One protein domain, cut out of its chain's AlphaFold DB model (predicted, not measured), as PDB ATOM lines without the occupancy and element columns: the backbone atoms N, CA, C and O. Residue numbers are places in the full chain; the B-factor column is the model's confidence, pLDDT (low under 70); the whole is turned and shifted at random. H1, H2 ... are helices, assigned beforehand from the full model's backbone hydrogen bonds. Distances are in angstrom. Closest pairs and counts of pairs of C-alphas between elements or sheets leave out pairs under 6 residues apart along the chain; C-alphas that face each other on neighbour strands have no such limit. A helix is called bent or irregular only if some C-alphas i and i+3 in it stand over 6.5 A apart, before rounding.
ATOM      1  N   ASP A 271     -22.777  -5.486 -48.005       79.94
ATOM      2  CA  ASP A 271     -22.322  -4.998 -49.311       79.94
ATOM      3  C   ASP A 271     -21.789  -3.561 -49.249       79.94
ATOM      4  O   ASP A 271     -20.751  -3.268 -49.836       79.94
ATOM      5  N   GLN A 272     -22.417  -2.679 -48.470       79.06
ATOM      6  CA  GLN A 272     -21.935  -1.305 -48.288       79.06
ATOM      7  C   GLN A 272     -20.636  -1.251 -47.478       79.06
ATOM      8  O   GLN A 272     -19.762  -0.440 -47.777       79.06
ATOM      9  N   ALA A 273     -20.484  -2.134 -46.486       72.06
ATOM     10  CA  ALA A 273     -19.250  -2.247 -45.709       72.06
ATOM     11  C   ALA A 273     -18.083  -2.814 -46.542       72.06
ATOM     12  O   ALA A 273     -16.927  -2.482 -46.283       72.06
ATOM     13  N   LEU A 274     -18.371  -3.650 -47.545       79.56
ATOM     14  CA  LEU A 274     -17.371  -4.303 -48.395       79.56
ATOM     15  C   LEU A 274     -17.000  -3.496 -49.652       79.56
ATOM     16  O   LEU A 274     -15.862  -3.599 -50.117       79.56
ATOM     17  N   ALA A 275     -17.904  -2.657 -50.168       80.38
ATOM     18  CA  ALA A 275     -17.728  -1.901 -51.412       80.38
ATOM     19  C   ALA A 275     -16.398  -1.112 -51.535       80.38
ATOM     20  O   ALA A 275     -15.784  -1.168 -52.606       80.38
ATOM     21  N   PRO A 276     -15.871  -0.430 -50.492       78.00
ATOM     22  CA  PRO A 276     -14.594   0.287 -50.598       78.00
ATOM     23  C   PRO A 276     -13.403  -0.617 -50.946       78.00
ATOM     24  O   PRO A 276     -12.449  -0.174 -51.586       78.00
ATOM     25  N   TYR A 277     -13.449  -1.891 -50.550       80.12
ATOM     26  CA  TYR A 277     -12.357  -2.837 -50.774       80.12
ATOM     27  C   TYR A 277     -12.427  -3.482 -52.155       80.12
ATOM     28  O   TYR A 277     -11.387  -3.861 -52.690       80.12
ATOM     29  N   GLU A 278     -13.610  -3.570 -52.769       83.50
ATOM     30  CA  GLU A 278     -13.774  -4.114 -54.124       83.50
ATOM     31  C   GLU A 278     -12.979  -3.298 -55.145       83.50
ATOM     32  O   GLU A 278     -12.220  -3.868 -55.933       83.50
ATOM     33  N   ALA A 279     -13.042  -1.968 -55.043       80.06
ATOM     34  CA  ALA A 279     -12.262  -1.058 -55.879       80.06
ATOM     35  C   ALA A 279     -10.743  -1.271 -55.731       80.06
ATOM     36  O   ALA A 279      -9.998  -1.174 -56.707       80.06
ATOM     37  N   LEU A 280     -10.276  -1.623 -54.528       77.44
ATOM     38  CA  LEU A 280      -8.858  -1.861 -54.245       77.44
ATOM     39  C   LEU A 280      -8.349  -3.207 -54.792       77.44
ATOM     40  O   LEU A 280      -7.138  -3.399 -54.906       77.44
ATOM     41  N   THR A 281      -9.233  -4.144 -55.166       86.62
ATOM     42  CA  THR A 281      -8.818  -5.463 -55.683       86.62
ATOM     43  C   THR A 281      -8.321  -5.461 -57.122       86.62
ATOM     44  O   THR A 281      -7.616  -6.397 -57.505       86.62
ATOM     45  N   ALA A 282      -8.672  -4.434 -57.902       82.06
ATOM     46  CA  ALA A 282      -8.327  -4.330 -59.319       82.06
ATOM     47  C   ALA A 282      -6.816  -4.147 -59.559       82.06
ATOM     48  O   ALA A 282      -6.331  -4.394 -60.661       82.06
ATOM     49  N   GLY A 283      -6.067  -3.733 -58.533       81.56
ATOM     50  CA  GLY A 283      -4.620  -3.556 -58.599       81.56
ATOM     51  C   GLY A 283      -3.800  -4.842 -58.415       81.56
ATOM     52  O   GLY A 283      -4.285  -5.916 -58.037       81.56
ATOM     53  N   SER A 284      -2.495  -4.697 -58.626       78.06
ATOM     54  CA  SER A 284      -1.463  -5.635 -58.181       78.06
ATOM     55  C   SER A 284      -0.785  -5.109 -56.903       78.06
ATOM     56  O   SER A 284      -0.955  -3.952 -56.524       78.06
ATOM     57  N   GLY A 285      -0.052  -5.971 -56.194       83.81
ATOM     58  CA  GLY A 285       0.729  -5.570 -55.015       83.81
ATOM     59  C   GLY A 285       0.041  -5.754 -53.649       83.81
ATOM     60  O   GLY A 285      -1.029  -6.370 -53.565       83.81
ATOM     61  N   PRO A 286       0.687  -5.277 -52.567       75.94
ATOM     62  CA  PRO A 286       0.269  -5.485 -51.177       75.94
ATOM     63  C   PRO A 286      -1.168  -5.063 -50.876       75.94
ATOM     64  O   PRO A 286      -1.947  -5.856 -50.349       75.94
ATOM     65  N   THR A 287      -1.552  -3.849 -51.279       76.62
ATOM     66  CA  THR A 287      -2.873  -3.270 -50.986       76.62
ATOM     67  C   THR A 287      -3.997  -4.092 -51.602       76.62
ATOM     68  O   THR A 287      -4.984  -4.403 -50.938       76.62
ATOM     69  N   ALA A 288      -3.815  -4.539 -52.846       79.50
ATOM     70  CA  ALA A 288      -4.785  -5.389 -53.519       79.50
ATOM     71  C   ALA A 288      -4.872  -6.791 -52.889       79.50
ATOM     72  O   ALA A 288      -5.954  -7.376 -52.838       79.50
ATOM     73  N   ARG A 289      -3.759  -7.348 -52.378       88.50
ATOM     74  CA  ARG A 289      -3.777  -8.616 -51.622       88.50
ATOM     75  C   ARG A 289      -4.551  -8.476 -50.310       88.50
ATOM     76  O   ARG A 289      -5.408  -9.315 -50.045       88.50
ATOM     77  N   ALA A 290      -4.297  -7.421 -49.537       79.62
ATOM     78  CA  ALA A 290      -5.001  -7.159 -48.281       79.62
ATOM     79  C   ALA A 290      -6.503  -6.919 -48.503       79.62
ATOM     80  O   ALA A 290      -7.328  -7.524 -47.821       79.62
ATOM     81  N   ALA A 291      -6.868  -6.127 -49.516       80.31
ATOM     82  CA  ALA A 291      -8.263  -5.904 -49.888       80.31
ATOM     83  C   ALA A 291      -8.979  -7.211 -50.277       80.31
ATOM     84  O   ALA A 291     -10.094  -7.464 -49.825       80.31
ATOM     85  N   ARG A 292      -8.321  -8.092 -51.048       91.94
ATOM     86  CA  ARG A 292      -8.859  -9.423 -51.382       91.94
ATOM     87  C   ARG A 292      -9.066 -10.298 -50.140       91.94
ATOM     88  O   ARG A 292     -10.082 -10.984 -50.065       91.94
ATOM     89  N   ALA A 293      -8.144 -10.265 -49.177       87.69
ATOM     90  CA  ALA A 293      -8.264 -11.022 -47.929       87.69
ATOM     91  C   ALA A 293      -9.432 -10.524 -47.058       87.69
ATOM     92  O   ALA A 293     -10.240 -11.331 -46.600       87.69
ATOM     93  N   LEU A 294      -9.573  -9.203 -46.898       82.62
ATOM     94  CA  LEU A 294     -10.684  -8.590 -46.160       82.62
ATOM     95  C   LEU A 294     -12.039  -8.897 -46.805       82.62
ATOM     96  O   LEU A 294     -12.977  -9.295 -46.114       82.62
ATOM     97  N   LEU A 295     -12.142  -8.795 -48.133       89.69
ATOM     98  CA  LEU A 295     -13.360  -9.171 -48.853       89.69
ATOM     99  C   LEU A 295     -13.697 -10.649 -48.681       89.69
ATOM    100  O   LEU A 295     -14.854 -10.987 -48.448       89.69
ATOM    101  N   ALA A 296     -12.705 -11.537 -48.785       93.62
ATOM    102  CA  ALA A 296     -12.917 -12.969 -48.611       93.62
ATOM    103  C   ALA A 296     -13.437 -13.301 -47.203       93.62
ATOM    104  O   ALA A 296     -14.380 -14.078 -47.082       93.62
ATOM    105  N   ALA A 297     -12.878 -12.676 -46.162       89.75
ATOM    106  CA  ALA A 297     -13.304 -12.879 -44.777       89.75
ATOM    107  C   ALA A 297     -14.686 -12.274 -44.472       89.75
ATOM    108  O   ALA A 297     -15.454 -12.845 -43.701       89.75
ATOM    109  N   GLY A 298     -15.026 -11.140 -45.091       87.00
ATOM    110  CA  GLY A 298     -16.321 -10.477 -44.902       87.00
ATOM    111  C   GLY A 298     -17.480 -11.101 -45.692       87.00
ATOM    112  O   GLY A 298     -18.643 -10.812 -45.409       87.00
ATOM    113  N   ARG A 299     -17.206 -11.967 -46.678       91.19
ATOM    114  CA  ARG A 299     -18.254 -12.626 -47.474       91.19
ATOM    115  C   ARG A 299     -19.153 -13.508 -46.610       91.19
ATOM    116  O   ARG A 299     -18.690 -14.305 -45.799       91.19
ATOM    117  N   GLY A 300     -20.460 -13.398 -46.844       87.31
ATOM    118  CA  GLY A 300     -21.477 -14.145 -46.102       87.31
ATOM    119  C   GLY A 300     -21.721 -13.622 -44.686       87.31
ATOM    120  O   GLY A 300     -22.308 -14.348 -43.884       87.31
ATOM    121  N   ALA A 301     -21.244 -12.414 -44.368       88.88
ATOM    122  CA  ALA A 301     -21.620 -11.714 -43.150       88.88
ATOM    123  C   ALA A 301     -23.100 -11.304 -43.179       88.88
ATOM    124  O   ALA A 301     -23.628 -10.976 -44.243       88.88
ATOM    125  N   THR A 302     -23.769 -11.337 -42.027       87.31
ATOM    126  CA  THR A 302     -25.199 -10.984 -41.917       87.31
ATOM    127  C   THR A 302     -25.444  -9.480 -41.853       87.31
ATOM    128  O   THR A 302     -26.479  -9.005 -42.313       87.31
ATOM    129  N   ASP A 303     -24.480  -8.736 -41.319       83.25
ATOM    130  CA  ASP A 303     -24.500  -7.284 -41.142       83.25
ATOM    131  C   ASP A 303     -23.057  -6.734 -41.098       83.25
ATOM    132  O   ASP A 303     -22.082  -7.490 -41.160       83.25
ATOM    133  N   ALA A 304     -22.898  -5.409 -41.024       70.69
ATOM    134  CA  ALA A 304     -21.580  -4.772 -40.975       70.69
ATOM    135  C   ALA A 304     -20.777  -5.091 -39.700       70.69
ATOM    136  O   ALA A 304     -19.543  -5.090 -39.737       70.69
ATOM    137  N   LEU A 305     -21.444  -5.392 -38.583       72.19
ATOM    138  CA  LEU A 305     -20.766  -5.788 -37.352       72.19
ATOM    139  C   LEU A 305     -20.194  -7.206 -37.479       72.19
ATOM    140  O   LEU A 305     -19.080  -7.455 -37.021       72.19
ATOM    141  N   ASP A 306     -20.905  -8.118 -38.148       76.88
ATOM    142  CA  ASP A 306     -20.408  -9.452 -38.492       76.88
ATOM    143  C   ASP A 306     -19.205  -9.369 -39.447       76.88
ATOM    144  O   ASP A 306     -18.231 -10.095 -39.258       76.88
ATOM    145  N   VAL A 307     -19.190  -8.426 -40.403       72.38
ATOM    146  CA  VAL A 307     -17.996  -8.157 -41.235       72.38
ATOM    147  C   VAL A 307     -16.789  -7.794 -40.359       72.38
ATOM    148  O   VAL A 307     -15.735  -8.421 -40.476       72.38
ATOM    149  N   GLN A 308     -16.941  -6.823 -39.451       71.12
ATOM    150  CA  GLN A 308     -15.858  -6.407 -38.554       71.12
ATOM    151  C   GLN A 308     -15.413  -7.538 -37.620       71.12
ATOM    152  O   GLN A 308     -14.214  -7.765 -37.464       71.12
ATOM    153  N   ARG A 309     -16.359  -8.283 -37.035       75.00
ATOM    154  CA  ARG A 309     -16.063  -9.436 -36.178       75.00
ATOM    155  C   ARG A 309     -15.232 -10.473 -36.926       75.00
ATOM    156  O   ARG A 309     -14.209 -10.903 -36.407       75.00
ATOM    157  N   ARG A 310     -15.614 -10.821 -38.155       83.38
ATOM    158  CA  ARG A 310     -14.873 -11.788 -38.976       83.38
ATOM    159  C   ARG A 310     -13.469 -11.310 -39.319       83.38
ATOM    160  O   ARG A 310     -12.549 -12.119 -39.343       83.38
ATOM    161  N   TRP A 311     -13.268 -10.015 -39.558       82.75
ATOM    162  CA  TRP A 311     -11.917  -9.473 -39.746       82.75
ATOM    163  C   TRP A 311     -11.070  -9.563 -38.481       82.75
ATOM    164  O   TRP A 311      -9.893  -9.904 -38.577       82.75
ATOM    165  N   VAL A 312     -11.655  -9.293 -37.312       73.62
ATOM    166  CA  VAL A 312     -10.983  -9.461 -36.014       73.62
ATOM    167  C   VAL A 312     -10.613 -10.927 -35.788       73.62
ATOM    168  O   VAL A 312      -9.455 -11.222 -35.508       73.62
ATOM    169  N   GLU A 313     -11.558 -11.848 -35.977       77.06
ATOM    170  CA  GLU A 313     -11.350 -13.295 -35.820       77.06
ATOM    171  C   GLU A 313     -10.309 -13.848 -36.804       77.06
ATOM    172  O   GLU A 313      -9.521 -14.721 -36.448       77.06
ATOM    173  N   ALA A 314     -10.256 -13.305 -38.022       79.38
ATOM    174  CA  ALA A 314      -9.254 -13.651 -39.025       79.38
ATOM    175  C   ALA A 314      -7.902 -12.933 -38.826       79.38
ATOM    176  O   ALA A 314      -6.970 -13.177 -39.592       79.38
ATOM    177  N   GLY A 315      -7.777 -12.034 -37.839       74.88
ATOM    178  CA  GLY A 315      -6.560 -11.252 -37.601       74.88
ATOM    179  C   GLY A 315      -6.216 -10.277 -38.734       74.88
ATOM    180  O   GLY A 315      -5.046  -9.978 -38.958       74.88
ATOM    181  N   LEU A 316      -7.219  -9.803 -39.477       79.31
ATOM    182  CA  LEU A 316      -7.056  -8.972 -40.675       79.31
ATOM    183  C   LEU A 316      -7.215  -7.470 -40.420       79.31
ATOM    184  O   LEU A 316      -7.017  -6.687 -41.344       79.31
ATOM    185  N   VAL A 317      -7.542  -7.053 -39.195       71.62
ATOM    186  CA  VAL A 317      -7.720  -5.634 -38.834       71.62
ATOM    187  C   VAL A 317      -6.533  -4.756 -39.280       71.62
ATOM    188  O   VAL A 317      -6.775  -3.788 -40.001       71.62
ATOM    189  N   PRO A 318      -5.257  -5.123 -39.021       70.38
ATOM    190  CA  PRO A 318      -4.132  -4.299 -39.457       70.38
ATOM    191  C   PRO A 318      -3.762  -4.486 -40.941       70.38
ATOM    192  O   PRO A 318      -2.853  -3.813 -41.425       70.38
ATOM    193  N   ALA A 319      -4.416  -5.383 -41.694       73.44
ATOM    194  CA  ALA A 319      -3.923  -5.866 -42.991       73.44
ATOM    195  C   ALA A 319      -3.732  -4.759 -44.040       73.44
ATOM    196  O   ALA A 319      -2.762  -4.790 -44.796       73.44
ATOM    197  N   LEU A 320      -4.622  -3.764 -44.090       68.50
ATOM    198  CA  LEU A 320      -4.480  -2.642 -45.029       68.50
ATOM    199  C   LEU A 320      -3.375  -1.683 -44.633       68.50
ATOM    200  O   LEU A 320      -2.673  -1.165 -45.497       68.50
ATOM    201  N   GLY A 321      -3.213  -1.454 -43.337       65.31
ATOM    202  CA  GLY A 321      -2.143  -0.613 -42.849       65.31
ATOM    203  C   GLY A 321      -0.777  -1.291 -43.002       65.31
ATOM    204  O   GLY A 321       0.165  -0.639 -43.435       65.31
ATOM    205  N   ILE A 322      -0.687  -2.612 -42.798       73.56
ATOM    206  CA  ILE A 322       0.495  -3.414 -43.153       73.56
ATOM    207  C   ILE A 322       0.793  -3.280 -44.648       73.56
ATOM    208  O   ILE A 322       1.914  -2.947 -45.022       73.56
ATOM    209  N   ALA A 323      -0.212  -3.469 -45.504       72.38
ATOM    210  CA  ALA A 323      -0.042  -3.362 -46.947       72.38
ATOM    211  C   ALA A 323       0.391  -1.961 -47.409       72.38
ATOM    212  O   ALA A 323       1.194  -1.848 -48.334       72.38
ATOM    213  N   ALA A 324      -0.102  -0.899 -46.767       69.81
ATOM    214  CA  ALA A 324       0.330   0.468 -47.044       69.81
ATOM    215  C   ALA A 324       1.807   0.682 -46.678       69.81
ATOM    216  O   ALA A 324       2.541   1.322 -47.432       69.81
ATOM    217  N   VAL A 325       2.263   0.107 -45.560       71.88
ATOM    218  CA  VAL A 325       3.678   0.144 -45.170       71.88
ATOM    219  C   VAL A 325       4.526  -0.684 -46.135       71.88
ATOM    220  O   VAL A 325       5.554  -0.194 -46.589       71.88
ATOM    221  N   GLU A 326       4.098  -1.893 -46.511       80.56
ATOM    222  CA  GLU A 326       4.793  -2.711 -47.517       80.56
ATOM    223  C   GLU A 326       4.941  -1.967 -48.848       80.56
ATOM    224  O   GLU A 326       6.043  -1.902 -49.386       80.56
ATOM    225  N   ALA A 327       3.867  -1.346 -49.341       75.06
ATOM    226  CA  ALA A 327       3.903  -0.558 -50.568       75.06
ATOM    227  C   ALA A 327       4.886   0.617 -50.462       75.06
ATOM    228  O   ALA A 327       5.653   0.858 -51.391       75.06
ATOM    229  N   ARG A 328       4.933   1.306 -49.314       74.94
ATOM    230  CA  ARG A 328       5.920   2.367 -49.081       74.94
ATOM    231  C   ARG A 328       7.351   1.828 -49.071       74.94
ATOM    232  O   ARG A 328       8.235   2.475 -49.616       74.94
ATOM    233  N   LEU A 329       7.593   0.666 -48.466       79.38
ATOM    234  CA  LEU A 329       8.917   0.037 -48.483       79.38
ATOM    235  C   LEU A 329       9.335  -0.353 -49.900       79.38
ATOM    236  O   LEU A 329      10.501  -0.186 -50.244       79.38
ATOM    237  N   ASP A 330       8.397  -0.833 -50.715       80.75
ATOM    238  CA  ASP A 330       8.639  -1.153 -52.121       80.75
ATOM    239  C   ASP A 330       8.958   0.116 -52.933       80.75
ATOM    240  O   ASP A 330       9.907   0.124 -53.714       80.75
ATOM    241  N   GLU A 331       8.224   1.215 -52.715       76.56
ATOM    242  CA  GLU A 331       8.506   2.523 -53.325       76.56
ATOM    243  C   GLU A 331       9.873   3.076 -52.906       76.56
ATOM    244  O   GLU A 331      10.623   3.586 -53.736       76.56
ATOM    245  N   ASP A 332      10.209   2.981 -51.622       72.19
ATOM    246  CA  ASP A 332      11.503   3.395 -51.082       72.19
ATOM    247  C   ASP A 332      12.645   2.575 -51.686       72.19
ATOM    248  O   ASP A 332      13.659   3.134 -52.093       72.19
ATOM    249  N   GLU A 333      12.472   1.258 -51.782       75.31
ATOM    250  CA  GLU A 333      13.445   0.351 -52.384       75.31
ATOM    251  C   GLU A 333      13.597   0.611 -53.891       75.31
ATOM    252  O   GLU A 333      14.714   0.575 -54.408       75.31
ATOM    253  N   ALA A 334      12.508   0.963 -54.585       74.06
ATOM    254  CA  ALA A 334      12.532   1.371 -55.988       74.06
ATOM    255  C   ALA A 334      13.244   2.719 -56.197       74.06
ATOM    256  O   ALA A 334      14.059   2.840 -57.113       74.06
ATOM    257  N   ARG A 335      13.012   3.711 -55.323       66.19
ATOM    258  CA  ARG A 335      13.758   4.988 -55.318       66.19
ATOM    259  C   ARG A 335      15.256   4.797 -55.078       66.19
ATOM    260  O   ARG A 335      16.057   5.652 -55.446       66.19
ATOM    261  N   GLU A 336      15.633   3.665 -54.492       66.06
ATOM    262  CA  GLU A 336      17.012   3.254 -54.248       66.06
ATOM    263  C   GLU A 336      17.501   2.145 -55.193       66.06
ATOM    264  O   GLU A 336      18.566   1.577 -54.957       66.06
ATOM    265  N   ALA A 337      16.768   1.804 -56.260       60.72
ATOM    266  CA  ALA A 337      17.092   0.651 -57.109       60.72
ATOM    267  C   ALA A 337      18.485   0.759 -57.759       60.72
ATOM    268  O   ALA A 337      19.188  -0.247 -57.880       60.72
ATOM    269  N   GLY A 338      18.922   1.979 -58.084       61.44
ATOM    270  CA  GLY A 338      20.271   2.270 -58.581       61.44
ATOM    271  C   GLY A 338      21.341   2.391 -57.489       61.44
ATOM    272  O   GLY A 338      22.493   2.716 -57.775       61.44
ATOM    273  N   TRP A 339      20.989   2.161 -56.221       65.62
ATOM    274  CA  TRP A 339      21.831   2.485 -55.077       65.62
ATOM    275  C   TRP A 339      22.036   1.311 -54.109       65.62
ATOM    276  O   TRP A 339      21.081   0.673 -53.650       65.62
ATOM    277  N   PRO A 340      23.286   0.996 -53.725       59.72
ATOM    278  CA  PRO A 340      23.537  -0.008 -52.706       59.72
ATOM    279  C   PRO A 340      23.180   0.542 -51.313       59.72
ATOM    280  O   PRO A 340      24.014   1.151 -50.647       59.72
ATOM    281  N   SER A 341      21.953   0.277 -50.838       69.38
ATOM    282  CA  SER A 341      21.560   0.446 -49.428       69.38
ATOM    283  C   SER A 341      21.466  -0.876 -48.665       69.38
ATOM    284  O   SER A 341      20.373  -1.383 -48.402       69.38
ATOM    285  N   PRO A 342      22.595  -1.492 -48.279       63.72
ATOM    286  CA  PRO A 342      22.538  -2.742 -47.536       63.72
ATOM    287  C   PRO A 342      21.875  -2.576 -46.158       63.72
ATOM    288  O   PRO A 342      21.155  -3.481 -45.735       63.72
ATOM    289  N   LEU A 343      22.052  -1.418 -45.503       66.75
ATOM    290  CA  LEU A 343      21.399  -1.108 -44.229       66.75
ATOM    291  C   LEU A 343      19.884  -1.016 -44.372       66.75
ATOM    292  O   LEU A 343      19.181  -1.737 -43.665       66.75
ATOM    293  N   ARG A 344      19.378  -0.175 -45.286       72.56
ATOM    294  CA  ARG A 344      17.928  -0.017 -45.438       72.56
ATOM    295  C   ARG A 344      17.299  -1.287 -45.969       72.56
ATOM    296  O   ARG A 344      16.250  -1.656 -45.474       72.56
ATOM    297  N   ARG A 345      17.946  -2.027 -46.877       73.38
ATOM    298  CA  ARG A 345      17.437  -3.340 -47.318       73.38
ATOM    299  C   ARG A 345      17.361  -4.338 -46.163       73.38
ATOM    300  O   ARG A 345      16.385  -5.075 -46.056       73.38
ATOM    301  N   ALA A 346      18.365  -4.379 -45.285       72.19
ATOM    302  CA  ALA A 346      18.317  -5.219 -44.090       72.19
ATOM    303  C   ALA A 346      17.221  -4.766 -43.113       72.19
ATOM    304  O   ALA A 346      16.524  -5.613 -42.556       72.19
ATOM    305  N   HIS A 347      17.026  -3.456 -42.942       74.94
ATOM    306  CA  HIS A 347      15.960  -2.920 -42.105       74.94
ATOM    307  C   HIS A 347      14.576  -3.174 -42.698       74.94
ATOM    308  O   HIS A 347      13.717  -3.692 -42.005       74.94
ATOM    309  N   ALA A 348      14.362  -2.881 -43.976       78.12
ATOM    310  CA  ALA A 348      13.115  -3.136 -44.678       78.12
ATOM    311  C   ALA A 348      12.734  -4.617 -44.591       78.12
ATOM    312  O   ALA A 348      11.579  -4.924 -44.325       78.12
ATOM    313  N   ARG A 349      13.701  -5.543 -44.713       80.50
ATOM    314  CA  ARG A 349      13.470  -6.972 -44.431       80.50
ATOM    315  C   ARG A 349      13.038  -7.218 -42.987       80.50
ATOM    316  O   ARG A 349      11.967  -7.766 -42.780       80.50
ATOM    317  N   ALA A 350      13.804  -6.739 -42.006       78.44
ATOM    318  CA  ALA A 350      13.450  -6.901 -40.593       78.44
ATOM    319  C   ALA A 350      12.081  -6.282 -40.247       78.44
ATOM    320  O   ALA A 350      11.367  -6.786 -39.389       78.44
ATOM    321  N   LEU A 351      11.709  -5.188 -40.908       78.88
ATOM    322  CA  LEU A 351      10.420  -4.533 -40.754       78.88
ATOM    323  C   LEU A 351       9.300  -5.352 -41.390       78.88
ATOM    324  O   LEU A 351       8.268  -5.513 -40.755       78.88
ATOM    325  N   ARG A 352       9.503  -5.904 -42.592       82.94
ATOM    326  CA  ARG A 352       8.560  -6.835 -43.235       82.94
ATOM    327  C   ARG A 352       8.333  -8.075 -42.364       82.94
ATOM    328  O   ARG A 352       7.184  -8.435 -42.126       82.94
ATOM    329  N   ASP A 353       9.396  -8.646 -41.797       81.00
ATOM    330  CA  ASP A 353       9.299  -9.773 -40.860       81.00
ATOM    331  C   ASP A 353       8.456  -9.400 -39.628       81.00
ATOM    332  O   ASP A 353       7.592 -10.161 -39.202       81.00
ATOM    333  N   ARG A 354       8.643  -8.189 -39.083       77.00
ATOM    334  CA  ARG A 354       7.860  -7.692 -37.939       77.00
ATOM    335  C   ARG A 354       6.425  -7.326 -38.286       77.00
ATOM    336  O   ARG A 354       5.544  -7.557 -37.467       77.00
ATOM    337  N   LEU A 355       6.171  -6.790 -39.475       79.31
ATOM    338  CA  LEU A 355       4.819  -6.501 -39.953       79.31
ATOM    339  C   LEU A 355       3.980  -7.781 -40.032       79.31
ATOM    340  O   LEU A 355       2.796  -7.738 -39.719       79.31
ATOM    341  N   ALA A 356       4.594  -8.924 -40.359       80.25
ATOM    342  CA  ALA A 356       3.921 -10.224 -40.358       80.25
ATOM    343  C   ALA A 356       3.497 -10.705 -38.951       80.25
ATOM    344  O   ALA A 356       2.612 -11.556 -38.828       80.25
ATOM    345  N   GLU A 357       4.106 -10.165 -37.892       80.31
ATOM    346  CA  GLU A 357       3.796 -10.491 -36.496       80.31
ATOM    347  C   GLU A 357       2.739  -9.558 -35.878       80.31
ATOM    348  O   GLU A 357       2.196  -9.886 -34.824       80.31
ATOM    349  N   VAL A 358       2.424  -8.424 -36.519       73.88
ATOM    350  CA  VAL A 358       1.472  -7.420 -36.014       73.88
ATOM    351  C   VAL A 358       0.059  -8.004 -35.921       73.88
ATOM    352  O   VAL A 358      -0.476  -8.550 -36.886       73.88
ATOM    353  N   ARG A 359      -0.572  -7.861 -34.751       72.38
ATOM    354  CA  ARG A 359      -1.929  -8.347 -34.453       72.38
ATOM    355  C   ARG A 359      -2.933  -7.224 -34.235       72.38
ATOM    356  O   ARG A 359      -4.131  -7.457 -34.374       72.38
ATOM    357  N   THR A 360      -2.471  -6.022 -33.905       62.44
ATOM    358  CA  THR A 360      -3.340  -4.886 -33.565       62.44
ATOM    359  C   THR A 360      -2.963  -3.611 -34.319       62.44
ATOM    360  O   THR A 360      -1.803  -3.397 -34.671       62.44
ATOM    361  N   ASP A 361      -3.924  -2.702 -34.493       58.41
ATOM    362  CA  ASP A 361      -3.671  -1.378 -35.087       58.41
ATOM    363  C   ASP A 361      -2.692  -0.542 -34.256       58.41
ATOM    364  O   ASP A 361      -1.948   0.279 -34.784       58.41
ATOM    365  N   THR A 362      -2.649  -0.770 -32.943       55.88
ATOM    366  CA  THR A 362      -1.697  -0.094 -32.056       55.88
ATOM    367  C   THR A 362      -0.266  -0.549 -32.324       55.88
ATOM    368  O   THR A 362       0.630   0.287 -32.438       55.88
ATOM    369  N   GLU A 363      -0.045  -1.862 -32.434       58.22
ATOM    370  CA  GLU A 363       1.256  -2.424 -32.808       58.22
ATOM    371  C   GLU A 363       1.677  -1.932 -34.187       58.22
ATOM    372  O   GLU A 363       2.828  -1.535 -34.361       58.22
ATOM    373  N   LEU A 364       0.735  -1.876 -35.133       61.72
ATOM    374  CA  LEU A 364       0.979  -1.318 -36.451       61.72
ATOM    375  C   LEU A 364       1.421   0.148 -36.367       61.72
ATOM    376  O   LEU A 364       2.474   0.490 -36.887       61.72
ATOM    377  N   VAL A 365       0.665   1.019 -35.693       56.19
ATOM    378  CA  VAL A 365       1.004   2.448 -35.563       56.19
ATOM    379  C   VAL A 365       2.360   2.636 -34.881       56.19
ATOM    380  O   VAL A 365       3.161   3.465 -35.317       56.19
ATOM    381  N   ALA A 366       2.647   1.868 -33.827       55.56
ATOM    382  CA  ALA A 366       3.928   1.927 -33.131       55.56
ATOM    383  C   ALA A 366       5.092   1.474 -34.028       55.56
ATOM    384  O   ALA A 366       6.126   2.147 -34.074       55.56
ATOM    385  N   LEU A 367       4.914   0.368 -34.757       65.94
ATOM    386  CA  LEU A 367       5.907  -0.172 -35.679       65.94
ATOM    387  C   LEU A 367       6.147   0.780 -36.854       65.94
ATOM    388  O   LEU A 367       7.300   1.071 -37.154       65.94
ATOM    389  N   THR A 368       5.090   1.326 -37.458       60.88
ATOM    390  CA  THR A 368       5.174   2.291 -38.562       60.88
ATOM    391  C   THR A 368       5.865   3.576 -38.127       60.88
ATOM    392  O   THR A 368       6.822   3.994 -38.767       60.88
ATOM    393  N   ALA A 369       5.477   4.167 -36.993       56.38
ATOM    394  CA  ALA A 369       6.118   5.386 -36.498       56.38
ATOM    395  C   ALA A 369       7.609   5.171 -36.169       56.38
ATOM    396  O   ALA A 369       8.443   6.052 -36.399       56.38
ATOM    397  N   HIS A 370       7.964   3.999 -35.630       66.12
ATOM    398  CA  HIS A 370       9.359   3.625 -35.403       66.12
ATOM    399  C   HIS A 370      10.116   3.428 -36.722       66.12
ATOM    400  O   HIS A 370      11.215   3.958 -36.885       66.12
ATOM    401  N   ALA A 371       9.521   2.694 -37.663       64.56
ATOM    402  CA  ALA A 371      10.073   2.421 -38.979       64.56
ATOM    403  C   ALA A 371      10.342   3.703 -39.763       64.56
ATOM    404  O   ALA A 371      11.457   3.891 -40.234       64.56
ATOM    405  N   GLU A 372       9.369   4.610 -39.842       62.31
ATOM    406  CA  GLU A 372       9.511   5.901 -40.517       62.31
ATOM    407  C   GLU A 372      10.657   6.716 -39.921       62.31
ATOM    408  O   GLU A 372      11.504   7.236 -40.648       62.31
ATOM    409  N   ALA A 373      10.736   6.791 -38.588       57.97
ATOM    410  CA  ALA A 373      11.811   7.512 -37.922       57.97
ATOM    411  C   ALA A 373      13.186   6.903 -38.229       57.97
ATOM    412  O   ALA A 373      14.142   7.644 -38.466       57.97
ATOM    413  N   CYS A 374      13.295   5.574 -38.228       63.75
ATOM    414  CA  CYS A 374      14.549   4.890 -38.509       63.75
ATOM    415  C   CYS A 374      14.946   4.968 -39.984       63.75
ATOM    416  O   CYS A 374      16.086   5.314 -40.266       63.75
ATOM    417  N   LEU A 375      14.026   4.705 -40.914       66.69
ATOM    418  CA  LEU A 375      14.278   4.770 -42.354       66.69
ATOM    419  C   LEU A 375      14.642   6.188 -42.790       66.69
ATOM    420  O   LEU A 375      15.560   6.352 -43.585       66.69
ATOM    421  N   ALA A 376      14.003   7.215 -42.221       64.81
ATOM    422  CA  ALA A 376      14.371   8.605 -42.480       64.81
ATOM    423  C   ALA A 376      15.795   8.922 -41.997       64.81
ATOM    424  O   ALA A 376      16.549   9.596 -42.697       64.81
ATOM    425  N   VAL A 377      16.185   8.431 -40.814       61.69
ATOM    426  CA  VAL A 377      17.556   8.585 -40.301       61.69
ATOM    427  C   VAL A 377      18.544   7.781 -41.149       61.69
ATOM    428  O   VAL A 377      19.602   8.287 -41.494       61.69
ATOM    429  N   GLU A 378      18.225   6.554 -41.536       68.00
ATOM    430  CA  GLU A 378      19.103   5.733 -42.373       68.00
ATOM    431  C   GLU A 378      19.297   6.348 -43.761       68.00
ATOM    432  O   GLU A 378      20.431   6.443 -44.223       68.00
ATOM    433  N   HIS A 379      18.224   6.848 -44.376       67.50
ATOM    434  CA  HIS A 379      18.266   7.591 -45.631       67.50
ATOM    435  C   HIS A 379      19.147   8.842 -45.514       67.50
ATOM    436  O   HIS A 379      20.059   9.045 -46.310       67.50
ATOM    437  N   ALA A 380      18.935   9.636 -44.466       63.78
ATOM    438  CA  ALA A 380      19.736  10.806 -44.131       63.78
ATOM    439  C   ALA A 380      21.240  10.505 -44.019       63.78
ATOM    440  O   ALA A 380      22.082  11.201 -44.587       63.78
TER     441      ALA A 380
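What this domain is: This is residues 271 to 380 of the 550 residues of an uncharacterized protein of Ideonella sakaiensis (strain NBRC 110686 / TISTR 2288 / 201-F6) (UniProt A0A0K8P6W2). The domain is an elongated body of two helical parts joined lengthwise: a small head of three short helices, H1, H2 and H3, and an up-and-down bundle of three longer helices, H4, H5 and H6. In the head, H1 and H2 fold back on each other as a hairpin and H3 stands steeply to H2 at the end of H2 around residues 294 to 298; the other end of H2, at Pro 286, overlaps the first part of H4 side by side, the two helices running opposite ways at a shallow tilt of 12 degrees. The printed part has 110 residues with six named helices, H1 to H6 in order along the chain, and no named strand, and its class is all helix. It is only just compact, close to loose, with a radius of gyration of the C-alphas of 15.8 A, and the C-alphas span 50 by 27 by 16 A.

Where its parts are: The printed part begins with H1, residues 271 to 280, with C-alpha 271 at (-22.322, -4.998, -49.311). H1 is irregular: its C-alphas 273 and 276 are 7.2 A apart. H2 is residues 286 to 298 and measures 18.4 A from first to last C-alpha. H3 is residues 304 to 313, 14.3 A long. H4, residues 319 to 335, begins with C-alpha 319 at (-3.923, -5.866, -42.991) and is 24.1 A long. H5, residues 342 to 355, is 19.6 A long. H6, residues 361 to 380, is the longest helix, with 20 residues over 27.9 A, and ends with C-alpha 380 at (19.736, 10.806, -44.131).

How they stand to each other: H2 and H4 are the hubs, touching three other helices each. H1 and H2 form a helical hairpin: they touch at a shallow tilt of 22 degrees, opposite ways, and their closest C-alphas are those of Tyr 277 and Ala 291, 5.2 A apart. H2 touches H3 with residues 294 to 298 alone, at a steep tilt of 67 degrees; the closest C-alphas are those of Gly 298 and Val 307, 4.7 A apart. H1 and H3 are close but not clearly touching, with 2 pairs of C-alphas within 8 A. H2 touches H4 at a shallow tilt of 12 degrees, opposite ways, with the C-alphas of Pro 286 and Ala 323 closest at 4.7 A. H4, H5 and H6 form the up-and-down bundle, each helix running against the one before it. H4 and H5 are a hairpin at a shallow tilt of 10 degrees, with the C-alphas of Ile 322 and Leu 355 closest at 6.2 A. H5 and H6 are another hairpin, at a shallow tilt of 2 degrees, with the C-alphas of Arg 344 and Glu 378 closest at 6.6 A. Residues 321 to 325 of H4 alone touch H6, which meets them with residues 361 to 368 alone; the closest C-alphas are those of Ile 322 and Leu 364, 7.0 A apart, and the two helices run the same way at a shallow tilt of 9 degrees. H1 and H3 are each apart from H4, H5 and H6, and H2 is apart from H5 and H6. In H2, H3, H4, H5 and H6 every O i to N i+4 pair is within hydrogen-bond range; in H1 2 of 6 are, beside 4 of 7 O i to N i+3 pairs.

The domain as a whole: The two C-alphas farthest apart are those of Thr 302 and Pro 340, at 51.1 A. The printed part has no cut and no long link; the link from H4 to H5 is short but not tight, and the other four are tight. The mean pLDDT of the printed part is 74.3. In this model 33 residues are under 70: 320 to 321, 324, 335 to 343 and 360 to 380.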